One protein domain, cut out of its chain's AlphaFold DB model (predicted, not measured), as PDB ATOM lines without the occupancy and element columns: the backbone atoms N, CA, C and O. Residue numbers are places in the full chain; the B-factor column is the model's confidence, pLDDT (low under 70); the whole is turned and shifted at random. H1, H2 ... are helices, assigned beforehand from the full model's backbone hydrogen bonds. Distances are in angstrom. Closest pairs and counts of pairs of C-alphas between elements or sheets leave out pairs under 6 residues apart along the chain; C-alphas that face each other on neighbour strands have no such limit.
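AT A GLANCE: This is residues 8 to 177 and 250 to 297 of the 301 residues of an uncharacterized protein of Aphis glycines (UniProt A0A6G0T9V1). A long, kinked helix, H6, runs through the middle of a rounded body; H2, H3 and H5 pack round it, with H4 packed on H3 and H5, and H7, H8 and H9 join H6 in a four-helix bundle that runs up and down. H10 packs on H9 at the bundle's outside, and H1 lies at the edge near H5. There are 218 residues printed, with ten named helices, H1 to H10 in chain order, and no named strand: the class is all helix. The whole is compact, with a radius of gyration of the C-alphas of 17.1 A and spans of 51 by 40 by 33 A.

HOW THE PARTS SIT: H1, residues 8 to 18, is close but not clearly touching to H5, residues 93 to 105; their closest C-alphas, Phe 9 and Tyr 99, are 6.7 A apart. H6, residues 114 to 137, is the hub, touching six helices. H2, residues 31 to 37, touches its residues 118 to 129 alone, at a shallow tilt of 11 degrees, the same way; the closest C-alphas, Ser 33 and Cys 125, are 5.4 A apart. H3, residues 41 to 51, and H4, residues 59 to 71, form a helical hairpin, closest at C-alphas Ser 45 and Leu 69, 5.6 A. H5 touches H6 at a steep tilt of 48 degrees, opposite ways, closest at C-alphas Cys 100 and Leu 120, 6.0 A. H7, residues 144 to 156, H8, residues 161 to 176, and H9, residues 251 to 266, form with H6 a bundle, up and down, each running against the one before. H8 and H9 touch at a shallow tilt of 24 degrees, closest at C-alphas Ala 166 and Leu 258, 6.8 A. H10, residues 271 to 286, forms a helical hairpin with H9, closest at C-alphas Glu 260 and Lys 273, 6.0 A. Every O i to N i+4 pair is within hydrogen-bond range in H2, H3, H4, H5, H7 and H10; H1 has 5 of 7, H6 17 of 20, H8 9 of 12 and H9 8 of 12.

IN THESE COORDINATES: H1 begins at C-alpha 8, (115.639, 167.299, 129.343). H6 is 33.7 A long, from C-alpha 114 at (122.848, 177.004, 124.029), with a kink of 46 degrees near residue 127. H8 is 25.1 A long, H9 22.5 A, and H10 21.9 A, ending at C-alpha 286, (117.192, 148.227, 148.907).

THE WHOLE: The C-alphas farthest apart, Asp 108 and Lys 297, are 52.0 A apart. Residues 178 to 249 are not printed; C-alphas 177 and 250 are 11.4 A apart across the cut. The links H1 to H2 and H4 to H5 are long. Mean pLDDT of the printed part is 77.4; 66 residues are under 70, among them 250 to 297.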
ATOM      1  N   LEU A   8     114.772 167.480 130.501       87.38
ATOM      2  CA  LEU A   8     115.639 167.299 129.343       87.38
ATOM      3  C   LEU A   8     115.741 165.821 128.929       87.38
ATOM      4  O   LEU A   8     115.571 165.491 127.757       87.38
ATOM      5  N   PHE A   9     115.955 164.919 129.891       90.25
ATOM      6  CA  PHE A   9     116.084 163.483 129.628       90.25
ATOM      7  C   PHE A   9     114.753 162.871 129.203       90.25
ATOM      8  O   PHE A   9     114.729 162.038 128.296       90.25
ATOM      9  N   LYS A  10     113.641 163.341 129.780       89.31
ATOM     10  CA  LYS A  10     112.292 162.932 129.380       89.31
ATOM     11  C   LYS A  10     112.028 163.272 127.924       89.31
ATOM     12  O   LYS A  10     111.633 162.410 127.140       89.31
ATOM     13  N   ARG A  11     112.271 164.538 127.568       92.94
ATOM     14  CA  ARG A  11     112.108 165.044 126.203       92.94
ATOM     15  C   ARG A  11     112.965 164.250 125.228       92.94
ATOM     16  O   ARG A  11     112.448 163.819 124.203       92.94
ATOM     17  N   PHE A  12     114.226 163.997 125.573       94.38
ATOM     18  CA  PHE A  12     115.120 163.210 124.728       94.38
ATOM     19  C   PHE A  12     114.651 161.757 124.571       94.38
ATOM     20  O   PHE A  12     114.632 161.227 123.463       94.38
ATOM     21  N   LYS A  13     114.191 161.116 125.653       93.50
ATOM     22  CA  LYS A  13     113.659 159.746 125.608       93.50
ATOM     23  C   LYS A  13     112.446 159.627 124.678       93.50
ATOM     24  O   LYS A  13     112.337 158.637 123.960       93.50
ATOM     25  N   ILE A  14     111.556 160.622 124.685       93.69
ATOM     26  CA  ILE A  14     110.396 160.690 123.779       93.69
ATOM     27  C   ILE A  14     110.847 160.953 122.336       93.69
ATOM     28  O   ILE A  14     110.313 160.349 121.407       93.69
ATOM     29  N   PHE A  15     111.834 161.833 122.154       95.81
ATOM     30  CA  PHE A  15     112.379 162.188 120.845       95.81
ATOM     31  C   PHE A  15     113.164 161.048 120.181       95.81
ATOM     32  O   PHE A  15     113.250 161.017 118.961       95.81
ATOM     33  N   TRP A  16     113.675 160.083 120.955       96.19
ATOM     34  CA  TRP A  16     114.551 159.005 120.479       96.19
ATOM     35  C   TRP A  16     114.080 158.291 119.205       96.19
ATOM     36  O   TRP A  16     114.895 157.964 118.352       96.19
ATOM     37  N   LYS A  17     112.769 158.067 119.050       95.62
ATOM     38  CA  LYS A  17     112.195 157.405 117.863       95.62
ATOM     39  C   LYS A  17     112.441 158.152 116.541       95.62
ATOM     40  O   LYS A  17     112.265 157.557 115.488       95.62
ATOM     41  N   ASN A  18     112.814 159.428 116.610       96.12
ATOM     42  CA  ASN A  18     113.078 160.295 115.465       96.12
ATOM     43  C   ASN A  18     114.584 160.522 115.230       96.12
ATOM     44  O   ASN A  18     114.936 161.311 114.362       96.12
ATOM     45  N   VAL A  19     115.459 159.914 116.037       96.88
ATOM     46  CA  VAL A  19     116.910 160.110 115.941       96.88
ATOM     47  C   VAL A  19     117.472 159.262 114.805       96.88
ATOM     48  O   VAL A  19     117.341 158.037 114.821       96.88
ATOM     49  N   ASP A  20     118.160 159.905 113.867       96.88
ATOM     50  CA  ASP A  20     119.051 159.235 112.925       96.88
ATOM     51  C   ASP A  20     120.371 158.903 113.631       96.88
ATOM     52  O   ASP A  20     121.156 159.784 113.983       96.88
ATOM     53  N   THR A  21     120.616 157.615 113.860       95.81
ATOM     54  CA  THR A  21     121.804 157.130 114.573       95.81
ATOM     55  C   THR A  21     123.078 157.136 113.728       95.81
ATOM     56  O   THR A  21     124.156 156.904 114.276       95.81
ATOM     57  N   THR A  22     122.980 157.411 112.424       95.00
ATOM     58  CA  THR A  22     124.139 157.525 111.524       95.00
ATOM     59  C   THR A  22     124.747 158.927 111.532       95.00
ATOM     60  O   THR A  22     125.948 159.075 111.306       95.00
ATOM     61  N   HIS A  23     123.949 159.943 111.868       96.06
ATOM     62  CA  HIS A  23     124.385 161.331 111.938       96.06
ATOM     63  C   HIS A  23     124.580 161.776 113.391       96.06
ATOM     64  O   HIS A  23     123.636 162.172 114.076       96.06
ATOM     65  N   PHE A  24     125.818 161.722 113.874       97.25
ATOM     66  CA  PHE A  24     126.153 162.105 115.243       97.25
ATOM     67  C   PHE A  24     127.433 162.934 115.314       97.25
ATOM     68  O   PHE A  24     128.280 162.918 114.423       97.25
ATOM     69  N   ARG A  25     127.573 163.647 116.426       97.38
ATOM     70  CA  ARG A  25     128.711 164.509 116.732       97.38
ATOM     71  C   ARG A  25     129.700 163.848 117.671       97.38
ATOM     72  O   ARG A  25     129.313 163.179 118.617       97.38
ATOM     73  N   ILE A  26     130.979 164.130 117.479       97.88
ATOM     74  CA  ILE A  26     132.055 163.671 118.364       97.88
ATOM     75  C   ILE A  26     132.667 164.842 119.133       97.88
ATOM     76  O   ILE A  26     132.379 166.009 118.848       97.88
ATOM     77  N   TYR A  27     133.518 164.529 120.107       97.62
ATOM     78  CA  TYR A  27     134.109 165.482 121.043       97.62
ATOM     79  C   TYR A  27     134.797 166.666 120.337       97.62
ATOM     80  O   TYR A  27     134.688 167.801 120.800       97.62
ATOM     81  N   SER A  28     135.440 166.424 119.189       97.00
ATOM     82  CA  SER A  28     136.156 167.443 118.412       97.00
ATOM     83  C   SER A  28     135.239 168.504 117.798       97.00
ATOM     84  O   SER A  28     135.690 169.595 117.459       97.00
ATOM     85  N   THR A  29     133.936 168.227 117.711       96.50
ATOM     86  CA  THR A  29     132.929 169.176 117.215       96.50
ATOM     87  C   THR A  29     132.410 170.127 118.298       96.50
ATOM     88  O   THR A  29     131.636 171.034 117.991       96.50
ATOM     89  N   PHE A  30     132.787 169.933 119.568       96.00
ATOM     90  CA  PHE A  30     132.362 170.778 120.683       96.00
ATOM     91  C   PHE A  30     133.548 171.550 121.255       96.00
ATOM     92  O   PHE A  30     134.629 171.000 121.458       96.00
ATOM     93  N   LYS A  31     133.352 172.844 121.529       93.00
ATOM     94  CA  LYS A  31     134.438 173.753 121.920       93.00
ATOM     95  C   LYS A  31     135.140 173.306 123.204       93.00
ATOM     96  O   LYS A  31     136.373 173.317 123.239       93.00
ATOM     97  N   ASN A  32     134.388 172.945 124.248       90.56
ATOM     98  CA  ASN A  32     134.990 172.589 125.531       90.56
ATOM     99  C   ASN A  32     135.540 171.165 125.469       90.56
ATOM    100  O   ASN A  32     136.705 170.970 125.818       90.56
ATOM    101  N   SER A  33     134.786 170.206 124.925       94.69
ATOM    102  CA  SER A  33     135.287 168.837 124.740       94.69
ATOM    103  C   SER A  33     136.576 168.792 123.929       94.69
ATOM    104  O   SER A  33     137.550 168.210 124.403       94.69
ATOM    105  N   TYR A  34     136.652 169.461 122.777       96.19
ATOM    106  CA  TYR A  34     137.889 169.511 121.995       96.19
ATOM    107  C   TYR A  34     139.053 170.093 122.805       96.19
ATOM    108  O   TYR A  34     140.126 169.498 122.877       96.19
ATOM    109  N   LYS A  35     138.830 171.227 123.483       93.62
ATOM    110  CA  LYS A  35     139.858 171.888 124.298       93.62
ATOM    111  C   LYS A  35     140.375 171.001 125.434       93.62
ATOM    112  O   LYS A  35     141.578 170.994 125.680       93.62
ATOM    113  N   TYR A  36     139.489 170.316 126.157       90.75
ATOM    114  CA  TYR A  36     139.835 169.634 127.409       90.75
ATOM    115  C   TYR A  36     140.179 168.151 127.250       90.75
ATOM    116  O   TYR A  36     140.838 167.605 128.147       90.75
ATOM    117  N   LEU A  37     139.731 167.515 126.161       95.31
ATOM    118  CA  LEU A  37     139.875 166.075 125.937       95.31
ATOM    119  C   LEU A  37     140.957 165.704 124.922       95.31
ATOM    120  O   LEU A  37     141.473 164.597 125.032       95.31
ATOM    121  N   LYS A  38     141.362 166.599 124.010       95.56
ATOM    122  CA  LYS A  38     142.365 166.292 122.967       95.56
ATOM    123  C   LYS A  38     143.661 165.662 123.510       95.56
ATOM    124  O   LYS A  38     144.194 164.738 122.914       95.56
ATOM    125  N   ASP A  39     144.134 166.115 124.674       93.62
ATOM    126  CA  ASP A  39     145.415 165.669 125.243       93.62
ATOM    127  C   ASP A  39     145.292 164.328 125.990       93.62
ATOM    128  O   ASP A  39     146.293 163.692 126.301       93.62
ATOM    129  N   VAL A  40     144.063 163.897 126.298       93.62
ATOM    130  CA  VAL A  40     143.767 162.658 127.042       93.62
ATOM    131  C   VAL A  40     143.007 161.625 126.205       93.62
ATOM    132  O   VAL A  40     142.786 160.509 126.672       93.62
ATOM    133  N   GLU A  41     142.618 161.967 124.973       95.81
ATOM    134  CA  GLU A  41     141.837 161.116 124.071       95.81
ATOM    135  C   GLU A  41     142.483 159.743 123.893       95.81
ATOM    136  O   GLU A  41     141.836 158.728 124.135       95.81
ATOM    137  N   ASN A  42     143.768 159.700 123.532       96.06
ATOM    138  CA  ASN A  42     144.471 158.445 123.270       96.06
ATOM    139  C   ASN A  42     144.538 157.545 124.513       96.06
ATOM    140  O   ASN A  42     144.287 156.343 124.418       96.06
ATOM    141  N   GLU A  43     144.827 158.119 125.688       95.88
ATOM    142  CA  GLU A  43     144.875 157.379 126.959       95.88
ATOM    143  C   GLU A  43     143.507 156.759 127.280       95.88
ATOM    144  O   GLU A  43     143.404 155.574 127.609       95.88
ATOM    145  N   ILE A  44     142.441 157.554 127.166       95.81
ATOM    146  CA  ILE A  44     141.092 157.129 127.543       95.81
ATOM    147  C   ILE A  44     140.521 156.149 126.515       95.81
ATOM    148  O   ILE A  44     139.887 155.167 126.907       95.81
ATOM    149  N   SER A  45     140.777 156.352 125.223       96.38
ATOM    150  CA  SER A  45     140.387 155.423 124.158       96.38
ATOM    151  C   SER A  45     141.079 154.068 124.312       96.38
ATOM    152  O   SER A  45     140.421 153.026 124.204       96.38
ATOM    153  N   LEU A  46     142.376 154.060 124.647       95.62
ATOM    154  CA  LEU A  46     143.112 152.830 124.951       95.62
ATOM    155  C   LEU A  46     142.519 152.122 126.174       95.62
ATOM    156  O   LEU A  46     142.229 150.925 126.109       95.62
ATOM    157  N   PHE A  47     142.273 152.865 127.258       94.56
ATOM    158  CA  PHE A  47     141.618 152.330 128.451       94.56
ATOM    159  C   PHE A  47     140.256 151.705 128.116       94.56
ATOM    160  O   PHE A  47     139.989 150.568 128.498       94.56
ATOM    161  N   CYS A  48     139.405 152.415 127.371       95.19
ATOM    162  CA  CYS A  48     138.087 151.921 126.978       95.19
ATOM    163  C   CYS A  48     138.203 150.622 126.176       95.19
ATOM    164  O   CYS A  48     137.541 149.640 126.500       95.19
ATOM    165  N   THR A  49     139.097 150.588 125.187       94.19
ATOM    166  CA  THR A  49     139.317 149.415 124.329       94.19
ATOM    167  C   THR A  49     139.759 148.195 125.135       94.19
ATOM    168  O   THR A  49     139.197 147.115 124.962       94.19
ATOM    169  N   GLN A  50     140.695 148.365 126.074       92.94
ATOM    170  CA  GLN A  50     141.151 147.283 126.955       92.94
ATOM    171  C   GLN A  50     140.014 146.739 127.829       92.94
ATOM    172  O   GLN A  50     139.872 145.528 127.986       92.94
ATOM    173  N   ARG A  51     139.169 147.630 128.361       90.94
ATOM    174  CA  ARG A  51     138.075 147.270 129.275       90.94
ATOM    175  C   ARG A  51     136.870 146.652 128.586       90.94
ATOM    176  O   ARG A  51     136.081 145.993 129.250       90.94
ATOM    177  N   LEU A  52     136.710 146.791 127.269       90.31
ATOM    178  CA  LEU A  52     135.614 146.131 126.547       90.31
ATOM    179  C   LEU A  52     135.698 144.596 126.588       90.31
ATOM    180  O   LEU A  52     134.693 143.938 126.317       90.31
ATOM    181  N   ASN A  53     136.835 144.019 126.967       85.31
ATOM    182  CA  ASN A  53     136.974 142.575 127.168       85.31
ATOM    183  C   ASN A  53     136.579 142.118 128.585       85.31
ATOM    184  O   ASN A  53     136.488 140.917 128.827       85.31
ATOM    185  N   ASP A  54     136.294 143.047 129.504       85.62
ATOM    186  CA  ASP A  54     135.940 142.714 130.883       85.62
ATOM    187  C   ASP A  54     134.533 142.086 130.979       85.62
ATOM    188  O   ASP A  54     133.591 142.419 130.242       85.62
ATOM    189  N   ASN A  55     134.367 141.205 131.969       81.44
ATOM    190  CA  ASN A  55     133.075 140.628 132.331       81.44
ATOM    191  C   ASN A  55     132.272 141.608 133.190       81.44
ATOM    192  O   ASN A  55     132.385 141.647 134.419       81.44
ATOM    193  N   PHE A  56     131.430 142.404 132.537       77.69
ATOM    194  CA  PHE A  56     130.567 143.352 133.230       77.69
ATOM    195  C   PHE A  56     129.358 142.676 133.880       77.69
ATOM    196  O   PHE A  56     128.738 141.801 133.282       77.69
ATOM    197  N   PRO A  57     128.938 143.134 135.075       67.31
ATOM    198  CA  PRO A  57     127.762 142.582 135.742       67.31
ATOM    199  C   PRO A  57     126.464 142.876 134.982       67.31
ATOM    200  O   PRO A  57     125.474 142.176 135.172       67.31
ATOM    201  N   ARG A  58     126.438 143.959 134.190       73.06
ATOM    202  CA  ARG A  58     125.275 144.417 133.423       73.06
ATOM    203  C   ARG A  58     125.715 145.083 132.126       73.06
ATOM    204  O   ARG A  58     126.697 145.823 132.100       73.06
ATOM    205  N   ASP A  59     124.900 144.902 131.098       79.31
ATOM    206  CA  ASP A  59     125.106 145.392 129.733       79.31
ATOM    207  C   ASP A  59     125.405 146.890 129.601       79.31
ATOM    208  O   ASP A  59     126.175 147.304 128.738       79.31
ATOM    209  N   TYR A  60     124.815 147.716 130.461       80.44
ATOM    210  CA  TYR A  60     124.960 149.165 130.367       80.44
ATOM    211  C   TYR A  60     126.371 149.668 130.732       80.44
ATOM    212  O   TYR A  60     126.721 150.785 130.368       80.44
ATOM    213  N   TYR A  61     127.194 148.874 131.437       85.50
ATOM    214  CA  TYR A  61     128.606 149.222 131.668       85.50
ATOM    215  C   TYR A  61     129.378 149.192 130.351       85.50
ATOM    216  O   TYR A  61     130.122 150.121 130.045       85.50
ATOM    217  N   ARG A  62     129.145 148.144 129.553       89.12
ATOM    218  CA  ARG A  62     129.714 148.015 128.215       89.12
ATOM    219  C   ARG A  62     129.224 149.146 127.318       89.12
ATOM    220  O   ARG A  62     130.045 149.800 126.695       89.12
ATOM    221  N   GLU A  63     127.918 149.419 127.320       92.19
ATOM    222  CA  GLU A  63     127.349 150.543 126.566       92.19
ATOM    223  C   GLU A  63     128.012 151.873 126.944       92.19
ATOM    224  O   GLU A  63     128.365 152.650 126.066       92.19
ATOM    225  N   PHE A  64     128.220 152.135 128.237       92.75
ATOM    226  CA  PHE A  64     128.867 153.365 128.679       92.75
ATOM    227  C   PHE A  64     130.284 153.510 128.110       92.75
ATOM    228  O   PHE A  64     130.610 154.567 127.578       92.75
ATOM    229  N   ILE A  65     131.095 152.447 128.147       94.50
ATOM    230  CA  ILE A  65     132.449 152.447 127.568       94.50
ATOM    231  C   ILE A  65     132.401 152.639 126.047       94.50
ATOM    232  O   ILE A  65     133.163 153.438 125.508       94.50
ATOM    233  N   GLU A  66     131.497 151.940 125.354       95.50
ATOM    234  CA  GLU A  66     131.331 152.072 123.902       95.50
ATOM    235  C   GLU A  66     130.951 153.506 123.514       95.50
ATOM    236  O   GLU A  66     131.528 154.052 122.580       95.50
ATOM    237  N   LEU A  67     130.047 154.151 124.259       97.31
ATOM    238  CA  LEU A  67     129.657 155.542 124.012       97.31
ATOM    239  C   LEU A  67     130.806 156.524 124.250       97.31
ATOM    240  O   LEU A  67     130.938 157.471 123.485       97.31
ATOM    241  N   ILE A  68     131.642 156.315 125.271       97.50
ATOM    242  CA  ILE A  68     132.833 157.152 125.493       97.50
ATOM    243  C   ILE A  68     133.811 157.000 124.327       97.50
ATOM    244  O   ILE A  68     134.291 158.003 123.806       97.50
ATOM    245  N   LEU A  69     134.057 155.765 123.883       97.44
ATOM    246  CA  LEU A  69     134.947 155.490 122.757       97.44
ATOM    247  C   LEU A  69     134.435 156.136 121.460       97.44
ATOM    248  O   LEU A  69     135.210 156.792 120.772       97.44
ATOM    249  N   ILE A  70     133.135 156.019 121.167       98.06
ATOM    250  CA  ILE A  70     132.504 156.680 120.012       98.06
ATOM    251  C   ILE A  70     132.587 158.205 120.144       98.06
ATOM    252  O   ILE A  70     132.859 158.896 119.166       98.06
ATOM    253  N   PHE A  71     132.374 158.751 121.346       98.19
ATOM    254  CA  PHE A  71     132.416 160.197 121.580       98.19
ATOM    255  C   PHE A  71     133.810 160.753 121.318       98.19
ATOM    256  O   PHE A  71     133.939 161.824 120.735       98.19
ATOM    257  N   LEU A  72     134.839 159.989 121.674       97.88
ATOM    258  CA  LEU A  72     136.232 160.278 121.366       97.88
ATOM    259  C   LEU A  72     136.603 160.038 119.889       97.88
ATOM    260  O   LEU A  72     137.747 160.234 119.531       97.88
ATOM    261  N   GLY A  73     135.671 159.650 119.011       96.38
ATOM    262  CA  GLY A  73     135.943 159.404 117.586       96.38
ATOM    263  C   GLY A  73     136.463 157.998 117.266       96.38
ATOM    264  O   GLY A  73     136.722 157.685 116.105       96.38
ATOM    265  N   GLY A  74     136.583 157.125 118.269       95.38
ATOM    266  CA  GLY A  74     136.959 155.726 118.099       95.38
ATOM    267  C   GLY A  74     135.797 154.834 117.649       95.38
ATOM    268  O   GLY A  74     134.622 155.187 117.742       95.38
ATOM    269  N   SER A  75     136.123 153.624 117.191       93.94
ATOM    270  CA  SER A  75     135.137 152.617 116.779       93.94
ATOM    271  C   SER A  75     135.169 151.401 117.710       93.94
ATOM    272  O   SER A  75     136.204 150.740 117.805       93.94
ATOM    273  N   PRO A  76     134.056 151.060 118.392       93.19
ATOM    274  CA  PRO A  76     133.983 149.841 119.188       93.19
ATOM    275  C   PRO A  76     134.113 148.567 118.334       93.19
ATOM    276  O   PRO A  76     133.671 148.565 117.183       93.19
ATOM    277  N   PRO A  77     134.576 147.434 118.902       89.06
ATOM    278  CA  PRO A  77     134.731 146.171 118.168       89.06
ATOM    279  C   PRO A  77     133.439 145.641 117.527       89.06
ATOM    280  O   PRO A  77     133.478 144.925 116.534       89.06
ATOM    281  N   ARG A  78     132.272 145.989 118.088       88.19
ATOM    282  CA  ARG A  78     130.947 145.575 117.582       88.19
ATOM    283  C   ARG A  78     130.353 146.553 116.557       88.19
ATOM    284  O   ARG A  78     129.177 146.420 116.196       88.19
ATOM    285  N   GLY A  79     131.150 147.528 116.128       92.38
ATOM    286  CA  GLY A  79     130.726 148.669 115.333       92.38
ATOM    287  C   GLY A  79     130.039 149.752 116.166       92.38
ATOM    288  O   GLY A  79     129.717 149.573 117.344       92.38
ATOM    289  N   ILE A  80     129.802 150.895 115.525       95.00
ATOM    290  CA  ILE A  80     129.105 152.037 116.117       95.00
ATOM    291  C   ILE A  80     127.607 151.724 116.145       95.00
ATOM    292  O   ILE A  80     126.953 151.642 115.107       95.00
ATOM    293  N   LYS A  81     127.064 151.501 117.344       92.69
ATOM    294  CA  LYS A  81     125.641 151.211 117.564       92.69
ATOM    295  C   LYS A  81     125.150 151.957 118.794       92.69
ATOM    296  O   LYS A  81     125.765 151.882 119.855       92.69
ATOM    297  N   PHE A  82     123.993 152.600 118.680       94.38
ATOM    298  CA  PHE A  82     123.373 153.319 119.788       94.38
ATOM    299  C   PHE A  82     122.099 152.610 120.246       94.38
ATOM    300  O   PHE A  82     121.148 152.447 119.485       94.38
ATOM    301  N   ARG A  83     122.068 152.187 121.513       91.75
ATOM    302  CA  ARG A  83     120.870 151.590 122.123       91.75
ATOM    303  C   ARG A  83     119.864 152.675 122.495       91.75
ATOM    304  O   ARG A  83     120.250 153.808 122.793       91.75
ATOM    305  N   GLN A  84     118.583 152.325 122.577       90.25
ATOM    306  CA  GLN A  84     117.574 153.239 123.110       90.25
ATOM    307  C   GLN A  84     117.907 153.657 124.554       90.25
ATOM    308  O   GLN A  84     118.321 152.815 125.355       90.25
ATOM    309  N   PRO A  85     117.739 154.941 124.923       88.00
ATOM    310  CA  PRO A  85     117.891 155.390 126.298       88.00
ATOM    311  C   PRO A  85     116.978 154.608 127.257       88.00
ATOM    312  O   PRO A  85     115.749 154.625 127.142       88.00
ATOM    313  N   GLY A  86     117.604 153.895 128.197       83.81
ATOM    314  CA  GLY A  86     116.920 153.053 129.175       83.81
ATOM    315  C   GLY A  86     116.225 153.842 130.289       83.81
ATOM    316  O   GLY A  86     116.112 155.066 130.268       83.81
ATOM    317  N   ALA A  87     115.744 153.141 131.314       77.81
ATOM    318  CA  ALA A  87     115.238 153.804 132.511       77.81
ATOM    319  C   ALA A  87     116.389 154.475 133.282       77.81
ATOM    320  O   ALA A  87     117.324 153.810 133.728       77.81
ATOM    321  N   TYR A  88     116.295 155.787 133.493       69.75
ATOM    322  CA  TYR A  88     117.140 156.498 134.444       69.75
ATOM    323  C   TYR A  88     116.384 156.619 135.763       69.75
ATOM    324  O   TYR A  88     115.332 157.240 135.854       69.75
ATOM    325  N   HIS A  89     116.931 156.004 136.807       62.28
ATOM    326  CA  HIS A  89     116.520 156.299 138.173       62.28
ATOM    327  C   HIS A  89     117.428 157.398 138.717       62.28
ATOM    328  O   HIS A  89     118.621 157.429 138.404       62.28
ATOM    329  N   LEU A  90     116.904 158.270 139.580       55.03
ATOM    330  CA  LEU A  90     117.686 159.365 140.160       55.03
ATOM    331  C   LEU A  90     118.922 158.873 140.942       55.03
ATOM    332  O   LEU A  90     119.911 159.594 141.006       55.03
ATOM    333  N   ALA A  91     118.930 157.623 141.415       50.66
ATOM    334  CA  ALA A  91     120.063 157.000 142.107       50.66
ATOM    335  C   ALA A  91     121.212 156.548 141.181       50.66
ATOM    336  O   ALA A  91     122.246 156.089 141.654       50.66
ATOM    337  N   ARG A  92     121.026 156.541 139.855       67.75
ATOM    338  CA  ARG A  92     121.961 155.869 138.934       67.75
ATOM    339  C   ARG A  92     122.688 156.875 138.062       67.75
ATOM    340  O   ARG A  92     122.258 157.166 136.951       67.75
ATOM    341  N   TRP A  93     123.812 157.374 138.560       74.44
ATOM    342  CA  TRP A  93     124.623 158.374 137.866       74.44
ATOM    343  C   TRP A  93     125.124 157.925 136.493       74.44
ATOM    344  O   TRP A  93     124.998 158.693 135.549       74.44
ATOM    345  N   MET A  94     125.555 156.669 136.323       81.94
ATOM    346  CA  MET A  94     125.951 156.182 134.995       81.94
ATOM    347  C   MET A  94     124.820 156.313 133.964       81.94
ATOM    348  O   MET A  94     125.068 156.725 132.839       81.94
ATOM    349  N   ALA A  95     123.566 156.025 134.340       82.94
ATOM    350  CA  ALA A  95     122.446 156.209 133.420       82.94
ATOM    351  C   ALA A  95     122.342 157.679 132.983       82.94
ATOM    352  O   ALA A  95     122.149 157.957 131.808       82.94
ATOM    353  N   LYS A  96     122.551 158.623 133.905       84.69
ATOM    354  CA  LYS A  96     122.556 160.061 133.603       84.69
ATOM    355  C   LYS A  96     123.744 160.451 132.718       84.69
ATOM    356  O   LYS A  96     123.543 161.176 131.754       84.69
ATOM    357  N   ALA A  97     124.933 159.906 132.978       88.19
ATOM    358  CA  ALA A  97     126.115 160.102 132.139       88.19
ATOM    359  C   ALA A  97     125.880 159.619 130.697       88.19
ATOM    360  O   ALA A  97     126.147 160.355 129.752       88.19
ATOM    361  N   ILE A  98     125.284 158.431 130.528       92.00
ATOM    362  CA  ILE A  98     124.867 157.896 129.223       92.00
ATOM    363  C   ILE A  98     123.888 158.852 128.528       92.00
ATOM    364  O   ILE A  98     124.034 159.123 127.339       92.00
ATOM    365  N   TYR A  99     122.899 159.378 129.257       93.06
ATOM    366  CA  TYR A  99     121.957 160.357 128.710       93.06
ATOM    367  C   TYR A  99     122.656 161.638 128.250       93.06
ATOM    368  O   TYR A  99     122.388 162.094 127.144       93.06
ATOM    369  N   CYS A 100     123.559 162.199 129.056       93.56
ATOM    370  CA  CYS A 100     124.289 163.415 128.703       93.56
ATOM    371  C   CYS A 100     125.096 163.246 127.412       93.56
ATOM    372  O   CYS A 100     124.975 164.075 126.512       93.56
ATOM    373  N   ILE A 101     125.832 162.138 127.295       95.81
ATOM    374  CA  ILE A 101     126.629 161.835 126.102       95.81
ATOM    375  C   ILE A 101     125.719 161.637 124.880       95.81
ATOM    376  O   ILE A 101     125.975 162.207 123.825       95.81
ATOM    377  N   LYS A 102     124.612 160.893 125.015       96.81
ATOM    378  CA  LYS A 102     123.647 160.700 123.916       96.81
ATOM    379  C   LYS A 102     122.987 161.992 123.457       96.81
ATOM    380  O   LYS A 102     122.780 162.167 122.263       96.81
ATOM    381  N   ILE A 103     122.655 162.889 124.378       96.62
ATOM    382  CA  ILE A 103     122.072 164.178 124.003       96.62
ATOM    383  C   ILE A 103     123.088 165.014 123.222       96.62
ATOM    384  O   ILE A 103     122.691 165.643 122.246       96.62
ATOM    385  N   LEU A 104     124.375 164.992 123.593       96.06
ATOM    386  CA  LEU A 104     125.411 165.643 122.789       96.06
ATOM    387  C   LEU A 104     125.569 164.993 121.416       96.06
ATOM    388  O   LEU A 104     125.575 165.717 120.428       96.06
ATOM    389  N   PHE A 105     125.630 163.658 121.329       97.88
ATOM    390  CA  PHE A 105     125.743 162.957 120.042       97.88
ATOM    391  C   PHE A 105     124.742 163.473 119.011       97.88
ATOM    392  O   PHE A 105     125.104 163.706 117.862       97.88
ATOM    393  N   PHE A 106     123.502 163.685 119.441       97.81
ATOM    394  CA  PHE A 106     122.389 164.037 118.567       97.81
ATOM    395  C   PHE A 106     121.896 165.472 118.781       97.81
ATOM    396  O   PHE A 106     120.737 165.771 118.487       97.81
ATOM    397  N   SER A 107     122.745 166.372 119.291       95.69
ATOM    398  CA  SER A 107     122.342 167.750 119.611       95.69
ATOM    399  C   SER A 107     121.904 168.559 118.390       95.69
ATOM    400  O   SER A 107     121.127 169.494 118.536       95.69
ATOM    401  N   ASP A 108     122.361 168.189 117.191       95.38
ATOM    402  CA  ASP A 108     121.951 168.848 115.942       95.38
ATOM    403  C   ASP A 108     120.535 168.437 115.513       95.38
ATOM    404  O   ASP A 108     119.836 169.194 114.846       95.38
ATOM    405  N   GLN A 109     120.083 167.256 115.944       96.94
ATOM    406  CA  GLN A 109     118.746 166.736 115.656       96.94
ATOM    407  C   GLN A 109     117.751 167.059 116.781       96.94
ATOM    408  O   GLN A 109     116.551 167.205 116.548       96.94
ATOM    409  N   PHE A 110     118.231 167.168 118.022       96.25
ATOM    410  CA  PHE A 110     117.407 167.382 119.203       96.25
ATOM    411  C   PHE A 110     117.504 168.821 119.709       96.25
ATOM    412  O   PHE A 110     118.538 169.262 120.200       96.25
ATOM    413  N   LYS A 111     116.375 169.539 119.678       93.12
ATOM    414  CA  LYS A 111     116.303 170.938 120.118       93.12
ATOM    415  C   LYS A 111     116.704 171.098 121.591       93.12
ATOM    416  O   LYS A 111     115.906 170.812 122.489       93.12
ATOM    417  N   ILE A 112     117.891 171.650 121.819       93.38
ATOM    418  CA  ILE A 112     118.407 172.088 123.121       93.38
ATOM    419  C   ILE A 112     118.801 173.563 123.062       93.38
ATOM    420  O   ILE A 112     119.076 174.115 122.000       93.38
ATOM    421  N   THR A 113     118.789 174.230 124.207       91.69
ATOM    422  CA  THR A 113     119.271 175.610 124.323       91.69
ATOM    423  C   THR A 113     120.799 175.651 124.325       91.69
ATOM    424  O   THR A 113     121.454 174.706 124.766       91.69
ATOM    425  N   THR A 114     121.390 176.787 123.943       89.69
ATOM    426  CA  THR A 114     122.848 177.004 124.029       89.69
ATOM    427  C   THR A 114     123.384 176.753 125.441       89.69
ATOM    428  O   THR A 114     124.468 176.204 125.624       89.69
ATOM    429  N   ARG A 115     122.601 177.109 126.467       87.75
ATOM    430  CA  ARG A 115     122.950 176.859 127.870       87.75
ATOM    431  C   ARG A 115     122.994 175.366 128.198       87.75
ATOM    432  O   ARG A 115     123.933 174.931 128.864       87.75
ATOM    433  N   GLU A 116     121.986 174.603 127.776       88.56
ATOM    434  CA  GLU A 116     121.956 173.146 127.967       88.56
ATOM    435  C   GLU A 116     123.128 172.490 127.237       88.56
ATOM    436  O   GLU A 116     123.823 171.683 127.845       88.56
ATOM    437  N   GLN A 117     123.398 172.890 125.990       92.25
ATOM    438  CA  GLN A 117     124.515 172.360 125.209       92.25
ATOM    439  C   GLN A 117     125.863 172.608 125.892       92.25
ATOM    440  O   GLN A 117     126.604 171.657 126.107       92.25
ATOM    441  N   ASN A 118     126.156 173.847 126.299       87.88
ATOM    442  CA  ASN A 118     127.415 174.164 126.983       87.88
ATOM    443  C   ASN A 118     127.543 173.410 128.317       87.88
ATOM    444  O   ASN A 118     128.607 172.898 128.644       87.88
ATOM    445  N   SER A 119     126.444 173.282 129.070       86.56
ATOM    446  CA  SER A 119     126.449 172.541 130.340       86.56
ATOM    447  C   SER A 119     126.676 171.039 130.132       86.56
ATOM    448  O   SER A 119     127.335 170.399 130.949       86.56
ATOM    449  N   LEU A 120     126.115 170.469 129.061       91.38
ATOM    450  CA  LEU A 120     126.334 169.077 128.673       91.38
ATOM    451  C   LEU A 120     127.762 168.846 128.179       91.38
ATOM    452  O   LEU A 120     128.348 167.835 128.554       91.38
ATOM    453  N   ASP A 121     128.311 169.771 127.388       92.62
ATOM    454  CA  ASP A 121     129.695 169.746 126.892       92.62
ATOM    455  C   ASP A 121     130.685 169.705 128.070       92.62
ATOM    456  O   ASP A 121     131.481 168.771 128.188       92.62
ATOM    457  N   ASP A 122     130.534 170.620 129.035       88.50
ATOM    458  CA  ASP A 122     131.346 170.652 130.262       88.50
ATOM    459  C   ASP A 122     131.239 169.364 131.087       88.50
ATOM    460  O   ASP A 122     132.228 168.872 131.641       88.50
ATOM    461  N   LEU A 123     130.038 168.792 131.193       88.62
ATOM    462  CA  LEU A 123     129.866 167.549 131.936       88.62
ATOM    463  C   LEU A 123     130.455 166.358 131.210       88.62
ATOM    464  O   LEU A 123     131.042 165.500 131.860       88.62
ATOM    465  N   CYS A 124     130.302 166.279 129.892       92.69
ATOM    466  CA  CYS A 124     130.895 165.192 129.129       92.69
ATOM    467  C   CYS A 124     132.424 165.259 129.211       92.69
ATOM    468  O   CYS A 124     133.045 164.212 129.385       92.69
ATOM    469  N   CYS A 125     133.018 166.460 129.262       92.06
ATOM    470  CA  CYS A 125     134.436 166.625 129.598       92.06
ATOM    471  C   CYS A 125     134.787 165.969 130.938       92.06
ATOM    472  O   CYS A 125     135.715 165.165 131.009       92.06
ATOM    473  N   PHE A 126     134.028 166.265 131.996       89.62
ATOM    474  CA  PHE A 126     134.255 165.678 133.319       89.62
ATOM    475  C   PHE A 126     134.037 164.156 133.328       89.62
ATOM    476  O   PHE A 126     134.826 163.407 133.912       89.62
ATOM    477  N   ILE A 127     132.981 163.683 132.660       90.88
ATOM    478  CA  ILE A 127     132.647 162.261 132.562       90.88
ATOM    479  C   ILE A 127     133.813 161.487 131.941       90.88
ATOM    480  O   ILE A 127     134.243 160.468 132.484       90.88
ATOM    481  N   VAL A 128     134.318 161.991 130.816       93.62
ATOM    482  CA  VAL A 128     135.390 161.362 130.049       93.62
ATOM    483  C   VAL A 128     136.722 161.491 130.788       93.62
ATOM    484  O   VAL A 128     137.398 160.492 131.001       93.62
ATOM    485  N   LYS A 129     137.092 162.690 131.247       90.81
ATOM    486  CA  LYS A 129     138.424 162.959 131.814       90.81
ATOM    487  C   LYS A 129     138.626 162.413 133.228       90.81
ATOM    488  O   LYS A 129     139.739 162.033 133.585       90.81
ATOM    489  N   CYS A 130     137.575 162.401 134.045       85.19
ATOM    490  CA  CYS A 130     137.687 162.078 135.469       85.19
ATOM    491  C   CYS A 130     136.925 160.804 135.841       85.19
ATOM    492  O   CYS A 130     137.436 159.980 136.594       85.19
ATOM    493  N   TYR A 131     135.703 160.631 135.342       85.12
ATOM    494  CA  TYR A 131     134.762 159.688 135.945       85.12
ATOM    495  C   TYR A 131     134.791 158.273 135.344       85.12
ATOM    496  O   TYR A 131     134.624 157.308 136.088       85.12
ATOM    497  N   ILE A 132     134.998 158.115 134.030       89.62
ATOM    498  CA  ILE A 132     134.930 156.801 133.360       89.62
ATOM    499  C   ILE A 132     135.923 155.786 133.937       89.62
ATOM    500  O   ILE A 132     135.515 154.688 134.315       89.62
ATOM    501  N   GLN A 133     137.205 156.152 134.037       88.50
ATOM    502  CA  GLN A 133     138.243 155.261 134.560       88.50
ATOM    503  C   GLN A 133     137.915 154.859 135.992       88.50
ATOM    504  O   GLN A 133     137.839 153.671 136.293       88.50
ATOM    505  N   GLU A 134     137.610 155.855 136.822       82.06
ATOM    506  CA  GLU A 134     137.314 155.652 138.230       82.06
ATOM    507  C   GLU A 134     136.115 154.725 138.431       82.06
ATOM    508  O   GLU A 134     136.182 153.760 139.189       82.06
ATOM    509  N   TRP A 135     135.036 154.940 137.679       81.00
ATOM    510  CA  TRP A 135     133.842 154.116 137.783       81.00
ATOM    511  C   TRP A 135     134.064 152.663 137.353       81.00
ATOM    512  O   TRP A 135     133.567 151.741 138.004       81.00
ATOM    513  N   ILE A 136     134.779 152.446 136.245       83.75
ATOM    514  CA  ILE A 136     135.032 151.098 135.723       83.75
ATOM    515  C   ILE A 136     135.985 150.326 136.639       83.75
ATOM    516  O   ILE A 136     135.789 149.128 136.839       83.75
ATOM    517  N   THR A 137     136.964 150.996 137.253       82.25
ATOM    518  CA  THR A 137     137.913 150.352 138.173       82.25
ATOM    519  C   THR A 137     137.423 150.252 139.617       82.25
ATOM    520  O   THR A 137     137.992 149.486 140.392       82.25
ATOM    521  N   ALA A 138     136.361 150.980 139.980       75.69
ATOM    522  CA  ALA A 138     135.835 151.047 141.342       75.69
ATOM    523  C   ALA A 138     135.588 149.681 142.020       75.69
ATOM    524  O   ALA A 138     135.833 149.598 143.223       75.69
ATOM    525  N   PRO A 139     135.125 148.618 141.325       74.50
ATOM    526  CA  PRO A 139     134.861 147.330 141.967       74.50
ATOM    527  C   PRO A 139     136.106 146.544 142.399       74.50
ATOM    528  O   PRO A 139     135.949 145.531 143.077       74.50
ATOM    529  N   ASN A 140     137.312 146.946 141.979       77.25
ATOM    530  CA  ASN A 140     138.539 146.205 142.263       77.25
ATOM    531  C   ASN A 140     139.167 146.661 143.598       77.25
ATOM    532  O   ASN A 140     139.743 147.753 143.643       77.25
ATOM    533  N   PRO A 141     139.124 145.825 144.656       74.06
ATOM    534  CA  PRO A 141     139.616 146.184 145.987       74.06
ATOM    535  C   PRO A 141     141.126 146.403 146.044       74.06
ATOM    536  O   PRO A 141     141.586 147.284 146.763       74.06
ATOM    537  N   ILE A 142     141.890 145.627 145.272       79.38
ATOM    538  CA  ILE A 142     143.354 145.680 145.251       79.38
ATOM    539  C   ILE A 142     143.811 147.044 144.749       79.38
ATOM    540  O   ILE A 142     144.645 147.705 145.360       79.38
ATOM    541  N   THR A 143     143.224 147.479 143.635       79.25
ATOM    542  CA  THR A 143     143.630 148.718 142.967       79.25
ATOM    543  C   THR A 143     142.957 149.968 143.524       79.25
ATOM    544  O   THR A 143     143.394 151.072 143.194       79.25
ATOM    545  N   ALA A 144     141.901 149.818 144.336       74.81
ATOM    546  CA  ALA A 144     141.070 150.926 144.804       74.81
ATOM    547  C   ALA A 144     141.874 152.049 145.487       74.81
ATOM    548  O   ALA A 144     141.756 153.180 145.020       74.81
ATOM    549  N   PRO A 145     142.771 151.791 146.464       71.19
ATOM    550  CA  PRO A 145     143.481 152.869 147.161       71.19
ATOM    551  C   PRO A 145     144.324 153.749 146.229       71.19
ATOM    552  O   PRO A 145     144.328 154.973 146.333       71.19
ATOM    553  N   MET A 146     145.027 153.131 145.278       73.44
ATOM    554  CA  MET A 146     145.827 153.869 144.302       73.44
ATOM    555  C   MET A 146     144.937 154.590 143.279       73.44
ATOM    556  O   MET A 146     145.237 155.725 142.913       73.44
ATOM    557  N   ASN A 147     143.835 153.974 142.836       78.56
ATOM    558  CA  ASN A 147     142.886 154.629 141.930       78.56
ATOM    559  C   ASN A 147     142.272 155.874 142.583       78.56
ATOM    560  O   ASN A 147     142.248 156.927 141.956       78.56
ATOM    561  N   ASP A 148     141.926 155.795 143.867       75.19
ATOM    562  CA  ASP A 148     141.401 156.911 144.654       75.19
ATOM    563  C   ASP A 148     142.391 158.080 144.744       75.19
ATOM    564  O   ASP A 148     142.018 159.240 144.546       75.19
ATOM    565  N   LEU A 149     143.673 157.789 144.992       71.25
ATOM    566  CA  LEU A 149     144.735 158.801 145.009       71.25
ATOM    567  C   LEU A 149     144.939 159.440 143.631       71.25
ATOM    568  O   LEU A 149     145.092 160.660 143.524       71.25
ATOM    569  N   LEU A 150     144.943 158.633 142.568       78.62
ATOM    570  CA  LEU A 150     145.057 159.127 141.196       78.62
ATOM    571  C   LEU A 150     143.838 159.968 140.805       78.62
ATOM    572  O   LEU A 150     143.992 161.003 140.158       78.62
ATOM    573  N   TYR A 151     142.642 159.566 141.232       80.88
ATOM    574  CA  TYR A 151     141.408 160.308 141.017       80.88
ATOM    575  C   TYR A 151     141.431 161.650 141.754       80.88
ATOM    576  O   TYR A 151     141.146 162.676 141.139       80.88
ATOM    577  N   LEU A 152     141.874 161.690 143.016       72.81
ATOM    578  CA  LEU A 152     142.091 162.943 143.751       72.81
ATOM    579  C   LEU A 152     143.050 163.880 143.020       72.81
ATOM    580  O   LEU A 152     142.722 165.049 142.825       72.81
ATOM    581  N   LYS A 153     144.195 163.370 142.548       76.19
ATOM    582  CA  LYS A 153     145.140 164.163 141.743       76.19
ATOM    583  C   LYS A 153     144.486 164.691 140.464       76.19
ATOM    584  O   LYS A 153     144.648 165.865 140.138       76.19
ATOM    585  N   LYS A 154     143.709 163.856 139.760       82.19
ATOM    586  CA  LYS A 154     142.952 164.273 138.566       82.19
ATOM    587  C   LYS A 154     141.966 165.389 138.885       82.19
ATOM    588  O   LYS A 154     141.906 166.353 138.134       82.19
ATOM    589  N   LEU A 155     141.235 165.282 139.993       79.62
ATOM    590  CA  LEU A 155     140.289 166.309 140.417       79.62
ATOM    591  C   LEU A 155     140.981 167.611 140.840       79.62
ATOM    592  O   LEU A 155     140.496 168.679 140.486       79.62
ATOM    593  N   MET A 156     142.112 167.542 141.548       75.81
ATOM    594  CA  MET A 156     142.894 168.726 141.943       75.81
ATOM    595  C   MET A 156     143.436 169.494 140.733       75.81
ATOM    596  O   MET A 156     143.488 170.721 140.753       75.81
ATOM    597  N   ASN A 157     143.783 168.772 139.666       81.81
ATOM    598  CA  ASN A 157     144.215 169.354 138.394       81.81
ATOM    599  C   ASN A 157     143.034 169.763 137.491       81.81
ATOM    600  O   ASN A 157     143.226 170.407 136.458       81.81
ATOM    601  N   TYR A 158     141.802 169.386 137.846       79.44
ATOM    602  CA  TYR A 158     140.593 169.804 137.145       79.44
ATOM    603  C   TYR A 158     140.156 171.163 137.703       79.44
ATOM    604  O   TYR A 158     139.292 171.242 138.573       79.44
ATOM    605  N   HIS A 159     140.800 172.234 137.220       68.69
ATOM    606  CA  HIS A 159     140.591 173.631 137.634       68.69
ATOM    607  C   HIS A 159     139.219 174.199 137.205       68.69
ATOM    608  O   HIS A 159     139.131 175.186 136.477       68.69
ATOM    609  N   ASP A 160     138.136 173.550 137.628       71.19
ATOM    610  CA  ASP A 160     136.750 173.974 137.442       71.19
ATOM    611  C   ASP A 160     135.940 173.678 138.714       71.19
ATOM    612  O   ASP A 160     136.256 172.773 139.494       71.19
ATOM    613  N   LYS A 161     134.829 174.397 138.892       72.19
ATOM    614  CA  LYS A 161     133.888 174.233 140.004       72.19
ATOM    615  C   LYS A 161     133.395 172.787 140.145       72.19
ATOM    616  O   LYS A 161     133.126 172.343 141.260       72.19
ATOM    617  N   LEU A 162     133.273 172.039 139.040       72.50
ATOM    618  CA  LEU A 162     132.931 170.612 139.088       72.50
ATOM    619  C   LEU A 162     134.005 169.780 139.799       72.50
ATOM    620  O   LEU A 162     133.652 168.907 140.591       72.50
ATOM    621  N   GLY A 163     135.285 170.078 139.564       68.62
ATOM    622  CA  GLY A 163     136.411 169.439 140.247       68.62
ATOM    623  C   GLY A 163     136.371 169.702 141.751       68.62
ATOM    624  O   GLY A 163     136.384 168.758 142.537       68.62
ATOM    625  N   GLU A 164     136.198 170.958 142.166       71.12
ATOM    626  CA  GLU A 164     136.107 171.329 143.590       71.12
ATOM    627  C   GLU A 164     134.944 170.643 144.317       71.12
ATOM    628  O   GLU A 164     135.096 170.133 145.432       71.12
ATOM    629  N   VAL A 165     133.767 170.620 143.683       72.25
ATOM    630  CA  VAL A 165     132.592 169.923 144.216       72.25
ATOM    631  C   VAL A 165     132.885 168.430 144.322       72.25
ATOM    632  O   VAL A 165     132.636 167.840 145.376       72.25
ATOM    633  N   ALA A 166     133.458 167.825 143.280       71.88
ATOM    634  CA  ALA A 166     133.831 166.418 143.286       71.88
ATOM    635  C   ALA A 166     134.837 166.091 144.400       71.88
ATOM    636  O   ALA A 166     134.629 165.094 145.084       71.88
ATOM    637  N   ILE A 167     135.842 166.941 144.656       68.94
ATOM    638  CA  ILE A 167     136.808 166.768 145.758       68.94
ATOM    639  C   ILE A 167     136.091 166.792 147.101       68.94
ATOM    640  O   ILE A 167     136.193 165.834 147.863       68.94
ATOM    641  N   LYS A 168     135.325 167.856 147.392       70.31
ATOM    642  CA  LYS A 168     134.612 167.993 148.676       70.31
ATOM    643  C   LYS A 168     133.721 166.788 148.954       70.31
ATOM    644  O   LYS A 168     133.629 166.337 150.093       70.31
ATOM    645  N   LYS A 169     133.054 166.260 147.924       68.19
ATOM    646  CA  LYS A 169     132.249 165.044 148.070       68.19
ATOM    647  C   LYS A 169     133.132 163.818 148.256       68.19
ATOM    648  O   LYS A 169     132.892 163.072 149.196       68.19
ATOM    649  N   PHE A 170     134.150 163.628 147.424       68.62
ATOM    650  CA  PHE A 170     135.044 162.477 147.500       68.62
ATOM    651  C   PHE A 170     135.696 162.341 148.881       68.62
ATOM    652  O   PHE A 170     135.682 161.250 149.443       68.62
ATOM    653  N   LEU A 171     136.133 163.451 149.486       65.75
ATOM    654  CA  LEU A 171     136.687 163.480 150.845       65.75
ATOM    655  C   LEU A 171     135.713 162.935 151.909       65.75
ATOM    656  O   LEU A 171     136.142 162.224 152.812       65.75
ATOM    657  N   ASN A 172     134.403 163.180 151.779       64.06
ATOM    658  CA  ASN A 172     133.393 162.626 152.696       64.06
ATOM    659  C   ASN A 172     133.182 161.111 152.528       64.06
ATOM    660  O   ASN A 172     132.623 160.460 153.410       64.06
ATOM    661  N   HIS A 173     133.609 160.550 151.395       61.59
ATOM    662  CA  HIS A 173     133.476 159.132 151.068       61.59
ATOM    663  C   HIS A 173     134.773 158.341 151.293       61.59
ATOM    664  O   HIS A 173     134.756 157.125 151.154       61.59
ATOM    665  N   LEU A 174     135.864 158.976 151.743       58.31
ATOM    666  CA  LEU A 174     137.125 158.298 152.087       58.31
ATOM    667  C   LEU A 174     137.033 157.388 153.327       58.31
ATOM    668  O   LEU A 174     138.022 156.782 153.721       58.31
ATOM    669  N   TRP A 175     135.859 157.240 153.947       55.34
ATOM    670  CA  TRP A 175     135.670 156.405 155.139       55.34
ATOM    671  C   TRP A 175     135.974 154.910 154.903       55.34
ATOM    672  O   TRP A 175     136.233 154.183 155.869       55.34
ATOM    673  N   TYR A 176     135.935 154.434 153.649       51.38
ATOM    674  CA  TYR A 176     136.358 153.072 153.291       51.38
ATOM    675  C   TYR A 176     137.871 152.954 153.085       51.38
ATOM    676  O   TYR A 176     138.382 151.840 153.177       51.38
ATOM    677  N   LEU A 177     138.588 154.067 152.876       51.91
ATOM    678  CA  LEU A 177     140.051 154.148 152.945       51.91
ATOM    679  C   LEU A 177     140.491 154.125 154.421       51.91
ATOM    680  O   LEU A 177     141.217 154.986 154.909       51.91
ATOM    681  N   ASP A 250     131.168 152.468 146.740       52.41
ATOM    682  CA  ASP A 250     130.323 153.640 146.985       52.41
ATOM    683  C   ASP A 250     130.204 154.580 145.761       52.41
ATOM    684  O   ASP A 250     129.704 155.697 145.835       52.41
ATOM    685  N   ALA A 251     130.688 154.141 144.596       46.31
ATOM    686  CA  ALA A 251     130.607 154.789 143.301       46.31
ATOM    687  C   ALA A 251     129.175 155.265 143.010       46.31
ATOM    688  O   ALA A 251     128.981 156.413 142.610       46.31
ATOM    689  N   ALA A 252     128.160 154.438 143.304       43.00
ATOM    690  CA  ALA A 252     126.757 154.836 143.189       43.00
ATOM    691  C   ALA A 252     126.427 156.081 144.034       43.00
ATOM    692  O   ALA A 252     125.817 157.005 143.504       43.00
ATOM    693  N   GLU A 253     126.878 156.172 145.288       48.12
ATOM    694  CA  GLU A 253     126.653 157.357 146.130       48.12
ATOM    695  C   GLU A 253     127.461 158.569 145.655       48.12
ATOM    696  O   GLU A 253     126.903 159.668 145.539       48.12
ATOM    697  N   ARG A 254     128.730 158.355 145.273       53.62
ATOM    698  CA  ARG A 254     129.614 159.383 144.689       53.62
ATOM    699  C   ARG A 254     128.960 160.062 143.479       53.62
ATOM    700  O   ARG A 254     129.000 161.283 143.350       53.62
ATOM    701  N   GLY A 255     128.301 159.284 142.617       46.25
ATOM    702  CA  GLY A 255     127.618 159.790 141.427       46.25
ATOM    703  C   GLY A 255     126.258 160.456 141.686       46.25
ATOM    704  O   GLY A 255     125.877 161.385 140.974       46.25
ATOM    705  N   VAL A 256     125.497 160.004 142.686       48.09
ATOM    706  CA  VAL A 256     124.155 160.554 142.959       48.09
ATOM    707  C   VAL A 256     124.224 161.991 143.458       48.09
ATOM    708  O   VAL A 256     123.477 162.837 142.966       48.09
ATOM    709  N   LYS A 257     125.164 162.280 144.361       51.31
ATOM    710  CA  LYS A 257     125.347 163.623 144.925       51.31
ATOM    711  C   LYS A 257     125.955 164.607 143.916       51.31
ATOM    712  O   LYS A 257     125.581 165.775 143.908       51.31
ATOM    713  N   LEU A 258     126.837 164.134 143.023       52.75
ATOM    714  CA  LEU A 258     127.322 164.922 141.878       52.75
ATOM    715  C   LEU A 258     126.169 165.364 140.964       52.75
ATOM    716  O   LEU A 258     126.190 166.488 140.464       52.75
ATOM    717  N   MET A 259     125.121 164.541 140.809       52.88
ATOM    718  CA  MET A 259     123.924 164.983 140.090       52.88
ATOM    719  C   MET A 259     123.133 166.052 140.829       52.88
ATOM    720  O   MET A 259     122.573 166.895 140.152       52.88
ATOM    721  N   GLU A 260     123.029 166.043 142.158       56.62
ATOM    722  CA  GLU A 260     122.279 167.098 142.868       56.62
ATOM    723  C   GLU A 260     122.826 168.483 142.504       56.62
ATOM    724  O   GLU A 260     122.074 169.374 142.118       56.62
ATOM    725  N   GLU A 261     124.151 168.615 142.523       59.78
ATOM    726  CA  GLU A 261     124.874 169.848 142.197       59.78
ATOM    727  C   GLU A 261     124.797 170.176 140.700       59.78
ATOM    728  O   GLU A 261     124.656 171.334 140.303       59.78
ATOM    729  N   PHE A 262     124.849 169.152 139.845       55.75
ATOM    730  CA  PHE A 262     124.755 169.342 138.405       55.75
ATOM    731  C   PHE A 262     123.332 169.674 137.949       55.75
ATOM    732  O   PHE A 262     123.161 170.555 137.114       55.75
ATOM    733  N   ASN A 263     122.305 169.061 138.541       56.75
ATOM    734  CA  ASN A 263     120.897 169.360 138.290       56.75
ATOM    735  C   ASN A 263     120.599 170.845 138.501       56.75
ATOM    736  O   ASN A 263     119.855 171.401 137.704       56.75
ATOM    737  N   ILE A 264     121.240 171.520 139.467       57.53
ATOM    738  CA  ILE A 264     121.112 172.980 139.658       57.53
ATOM    739  C   ILE A 264     121.466 173.757 138.373       57.53
ATOM    740  O   ILE A 264     120.896 174.815 138.100       57.53
ATOM    741  N   LYS A 265     122.380 173.234 137.541       55.00
ATOM    742  CA  LYS A 265     122.722 173.842 136.246       55.00
ATOM    743  C   LYS A 265     121.597 173.692 135.204       55.00
ATOM    744  O   LYS A 265     121.447 174.604 134.384       55.00
ATOM    745  N   PHE A 266     120.791 172.622 135.277       47.41
ATOM    746  CA  PHE A 266     119.689 172.288 134.346       47.41
ATOM    747  C   PHE A 266     118.309 172.741 134.830       47.41
ATOM    748  O   PHE A 266     117.413 172.935 134.014       47.41
ATOM    749  N   THR A 267     118.102 172.878 136.141       48.50
ATOM    750  CA  THR A 267     116.785 173.118 136.745       48.50
ATOM    751  C   THR A 267     116.899 173.758 138.131       48.50
ATOM    752  O   THR A 267     117.836 173.498 138.880       48.50
ATOM    753  N   LYS A 268     115.930 174.615 138.479       49.38
ATOM    754  CA  LYS A 268     115.847 175.335 139.767       49.38
ATOM    755  C   LYS A 268     114.946 174.642 140.810       49.38
ATOM    756  O   LYS A 268     114.641 175.242 141.830       49.38
ATOM    757  N   SER A 269     114.469 173.422 140.548       50.44
ATOM    758  CA  SER A 269     113.481 172.740 141.404       50.44
ATOM    759  C   SER A 269     114.104 172.172 142.693       50.44
ATOM    760  O   SER A 269     114.938 171.269 142.634       50.44
ATOM    761  N   GLU A 270     113.671 172.679 143.854       49.59
ATOM    762  CA  GLU A 270     114.047 172.180 145.194       49.59
ATOM    763  C   GLU A 270     113.525 170.755 145.467       49.59
ATOM    764  O   GLU A 270     114.223 169.942 146.073       49.59
ATOM    765  N   ASP A 271     112.360 170.390 144.924       49.91
ATOM    766  CA  ASP A 271     111.767 169.052 145.093       49.91
ATOM    767  C   ASP A 271     112.671 167.933 144.550       49.91
ATOM    768  O   ASP A 271     112.762 166.840 145.117       49.91
ATOM    769  N   GLN A 272     113.411 168.213 143.473       46.69
ATOM    770  CA  GLN A 272     114.372 167.264 142.905       46.69
ATOM    771  C   GLN A 272     115.605 167.055 143.800       46.69
ATOM    772  O   GLN A 272     116.217 165.981 143.749       46.69
ATOM    773  N   LYS A 273     115.961 168.039 144.642       48.78
ATOM    774  CA  LYS A 273     117.060 167.924 145.617       48.78
ATOM    775  C   LYS A 273     116.656 167.038 146.794       48.78
ATOM    776  O   LYS A 273     117.350 166.064 147.083       48.78
ATOM    777  N   GLN A 274     115.500 167.304 147.406       45.59
ATOM    778  CA  GLN A 274     115.005 166.542 148.562       45.59
ATOM    779  C   GLN A 274     114.758 165.063 148.213       45.59
ATOM    780  O   GLN A 274     115.061 164.163 149.000       45.59
ATOM    781  N   PHE A 275     114.283 164.791 146.994       48.44
ATOM    782  CA  PHE A 275     114.054 163.430 146.514       48.44
ATOM    783  C   PHE A 275     115.358 162.670 146.227       48.44
ATOM    784  O   PHE A 275     115.417 161.456 146.402       48.44
ATOM    785  N   THR A 276     116.434 163.351 145.820       39.38
ATOM    786  CA  THR A 276     117.722 162.678 145.579       39.38
ATOM    787  C   THR A 276     118.322 162.144 146.887       39.38
ATOM    788  O   THR A 276     118.783 161.000 146.920       39.38
ATOM    789  N   LEU A 277     118.170 162.881 147.994       41.50
ATOM    790  CA  LEU A 277     118.491 162.401 149.343       41.50
ATOM    791  C   LEU A 277     117.643 161.184 149.746       41.50
ATOM    792  O   LEU A 277     118.188 160.201 150.254       41.50
ATOM    793  N   GLN A 278     116.334 161.211 149.473       45.62
ATOM    794  CA  GLN A 278     115.440 160.070 149.719       45.62
ATOM    795  C   GLN A 278     115.832 158.849 148.882       45.62
ATOM    796  O   GLN A 278     115.808 157.729 149.375       45.62
ATOM    797  N   VAL A 279     116.274 159.049 147.644       42.75
ATOM    798  CA  VAL A 279     116.709 157.973 146.750       42.75
ATOM    799  C   VAL A 279     118.040 157.355 147.184       42.75
ATOM    800  O   VAL A 279     118.193 156.141 147.075       42.75
ATOM    801  N   VAL A 280     118.989 158.139 147.713       42.03
ATOM    802  CA  VAL A 280     120.192 157.589 148.374       42.03
ATOM    803  C   VAL A 280     119.778 156.739 149.576       42.03
ATOM    804  O   VAL A 280     120.260 155.618 149.735       42.03
ATOM    805  N   GLN A 281     118.834 157.224 150.388       47.12
ATOM    806  CA  GLN A 281     118.303 156.471 151.527       47.12
ATOM    807  C   GLN A 281     117.571 155.189 151.090       47.12
ATOM    808  O   GLN A 281     117.778 154.137 151.690       47.12
ATOM    809  N   GLU A 282     116.761 155.227 150.030       46.56
ATOM    810  CA  GLU A 282     116.082 154.052 149.473       46.56
ATOM    811  C   GLU A 282     117.052 153.065 148.822       46.56
ATOM    812  O   GLU A 282     116.883 151.857 148.973       46.56
ATOM    813  N   TYR A 283     118.087 153.542 148.124       43.19
ATOM    814  CA  TYR A 283     119.134 152.688 147.563       43.19
ATOM    815  C   TYR A 283     119.885 151.956 148.682       43.19
ATOM    816  O   TYR A 283     120.049 150.738 148.600       43.19
ATOM    817  N   ARG A 284     120.239 152.659 149.768       46.00
ATOM    818  CA  ARG A 284     120.812 152.058 150.988       46.00
ATOM    819  C   ARG A 284     119.875 151.025 151.627       46.00
ATOM    820  O   ARG A 284     120.341 149.969 152.041       46.00
ATOM    821  N   LYS A 285     118.560 151.281 151.657       49.69
ATOM    822  CA  LYS A 285     117.552 150.316 152.144       49.69
ATOM    823  C   LYS A 285     117.426 149.085 151.236       49.69
ATOM    824  O   LYS A 285     117.321 147.967 151.730       49.69
ATOM    825  N   ARG A 286     117.432 149.278 149.913       41.12
ATOM    826  CA  ARG A 286     117.192 148.227 148.907       41.12
ATOM    827  C   ARG A 286     118.414 147.345 148.649       41.12
ATOM    828  O   ARG A 286     118.254 146.176 148.319       41.12
ATOM    829  N   TYR A 287     119.614 147.893 148.813       41.12
ATOM    830  CA  TYR A 287     120.883 147.166 148.788       41.12
ATOM    831  C   TYR A 287     121.517 147.199 150.182       41.12
ATOM    832  O   TYR A 287     122.674 147.583 150.345       41.12
ATOM    833  N   SER A 288     120.765 146.751 151.191       42.53
ATOM    834  CA  SER A 288     121.214 146.624 152.589       42.53
ATOM    835  C   SER A 288     122.447 145.718 152.766       42.53
ATOM    836  O   SER A 288     123.045 145.666 153.835       42.53
ATOM    837  N   GLY A 289     122.855 145.024 151.697       40.09
ATOM    838  CA  GLY A 289     124.072 144.231 151.580       40.09
ATOM    839  C   GLY A 289     125.287 144.951 150.961       40.09
ATOM    840  O   GLY A 289     126.232 144.287 150.552       40.09
ATOM    841  N   CYS A 290     125.284 146.275 150.818       41.97
ATOM    842  CA  CYS A 290     126.435 147.041 150.303       41.97
ATOM    843  C   CYS A 290     126.956 148.073 151.317       41.97
ATOM    844  O   CYS A 290     127.654 149.011 150.950       41.97
ATOM    845  N   SER A 291     126.601 147.914 152.593       46.22
ATOM    846  CA  SER A 291     127.085 148.744 153.694       46.22
ATOM    847  C   SER A 291     128.344 148.136 154.328       46.22
ATOM    848  O   SER A 291     128.676 146.964 154.120       46.22
ATOM    849  N   ARG A 292     129.006 148.907 155.201       39.91
ATOM    850  CA  ARG A 292     130.081 148.438 156.099       39.91
ATOM    851  C   ARG A 292     129.719 147.151 156.862       39.91
ATOM    852  O   ARG A 292     130.606 146.448 157.326       39.91
ATOM    853  N   GLU A 293     128.434 146.823 157.000       41.50
ATOM    854  CA  GLU A 293     127.938 145.615 157.672       41.50
ATOM    855  C   GLU A 293     128.182 144.339 156.862       41.50
ATOM    856  O   GLU A 293     128.316 143.261 157.437       41.50
ATOM    857  N   VAL A 294     128.324 144.434 155.540       43.47
ATOM    858  CA  VAL A 294     128.671 143.274 154.708       43.47
ATOM    859  C   VAL A 294     130.121 142.899 154.860       43.47
ATOM    860  O   VAL A 294     130.409 141.717 154.987       43.47
ATOM    861  N   LEU A 295     131.002 143.878 155.055       39.44
ATOM    862  CA  LEU A 295     132.356 143.646 155.553       39.44
ATOM    863  C   LEU A 295     132.385 143.178 157.018       39.44
ATOM    864  O   LEU A 295     133.443 142.787 157.491       39.44
ATOM    865  N   LYS A 296     131.244 143.079 157.724       40.53
ATOM    866  CA  LYS A 296     131.125 142.530 159.097       40.53
ATOM    867  C   LYS A 296     130.407 141.166 159.204       40.53
ATOM    868  O   LYS A 296     130.470 140.551 160.262       40.53
ATOM    869  N   LYS A 297     129.763 140.657 158.143       41.44
ATOM    870  CA  LYS A 297     129.084 139.339 158.136       41.44
ATOM    871  C   LYS A 297     130.027 138.146 157.914       41.44
ATOM    872  O   LYS A 297     130.433 137.902 156.786       41.44
TER     873      LYS A 297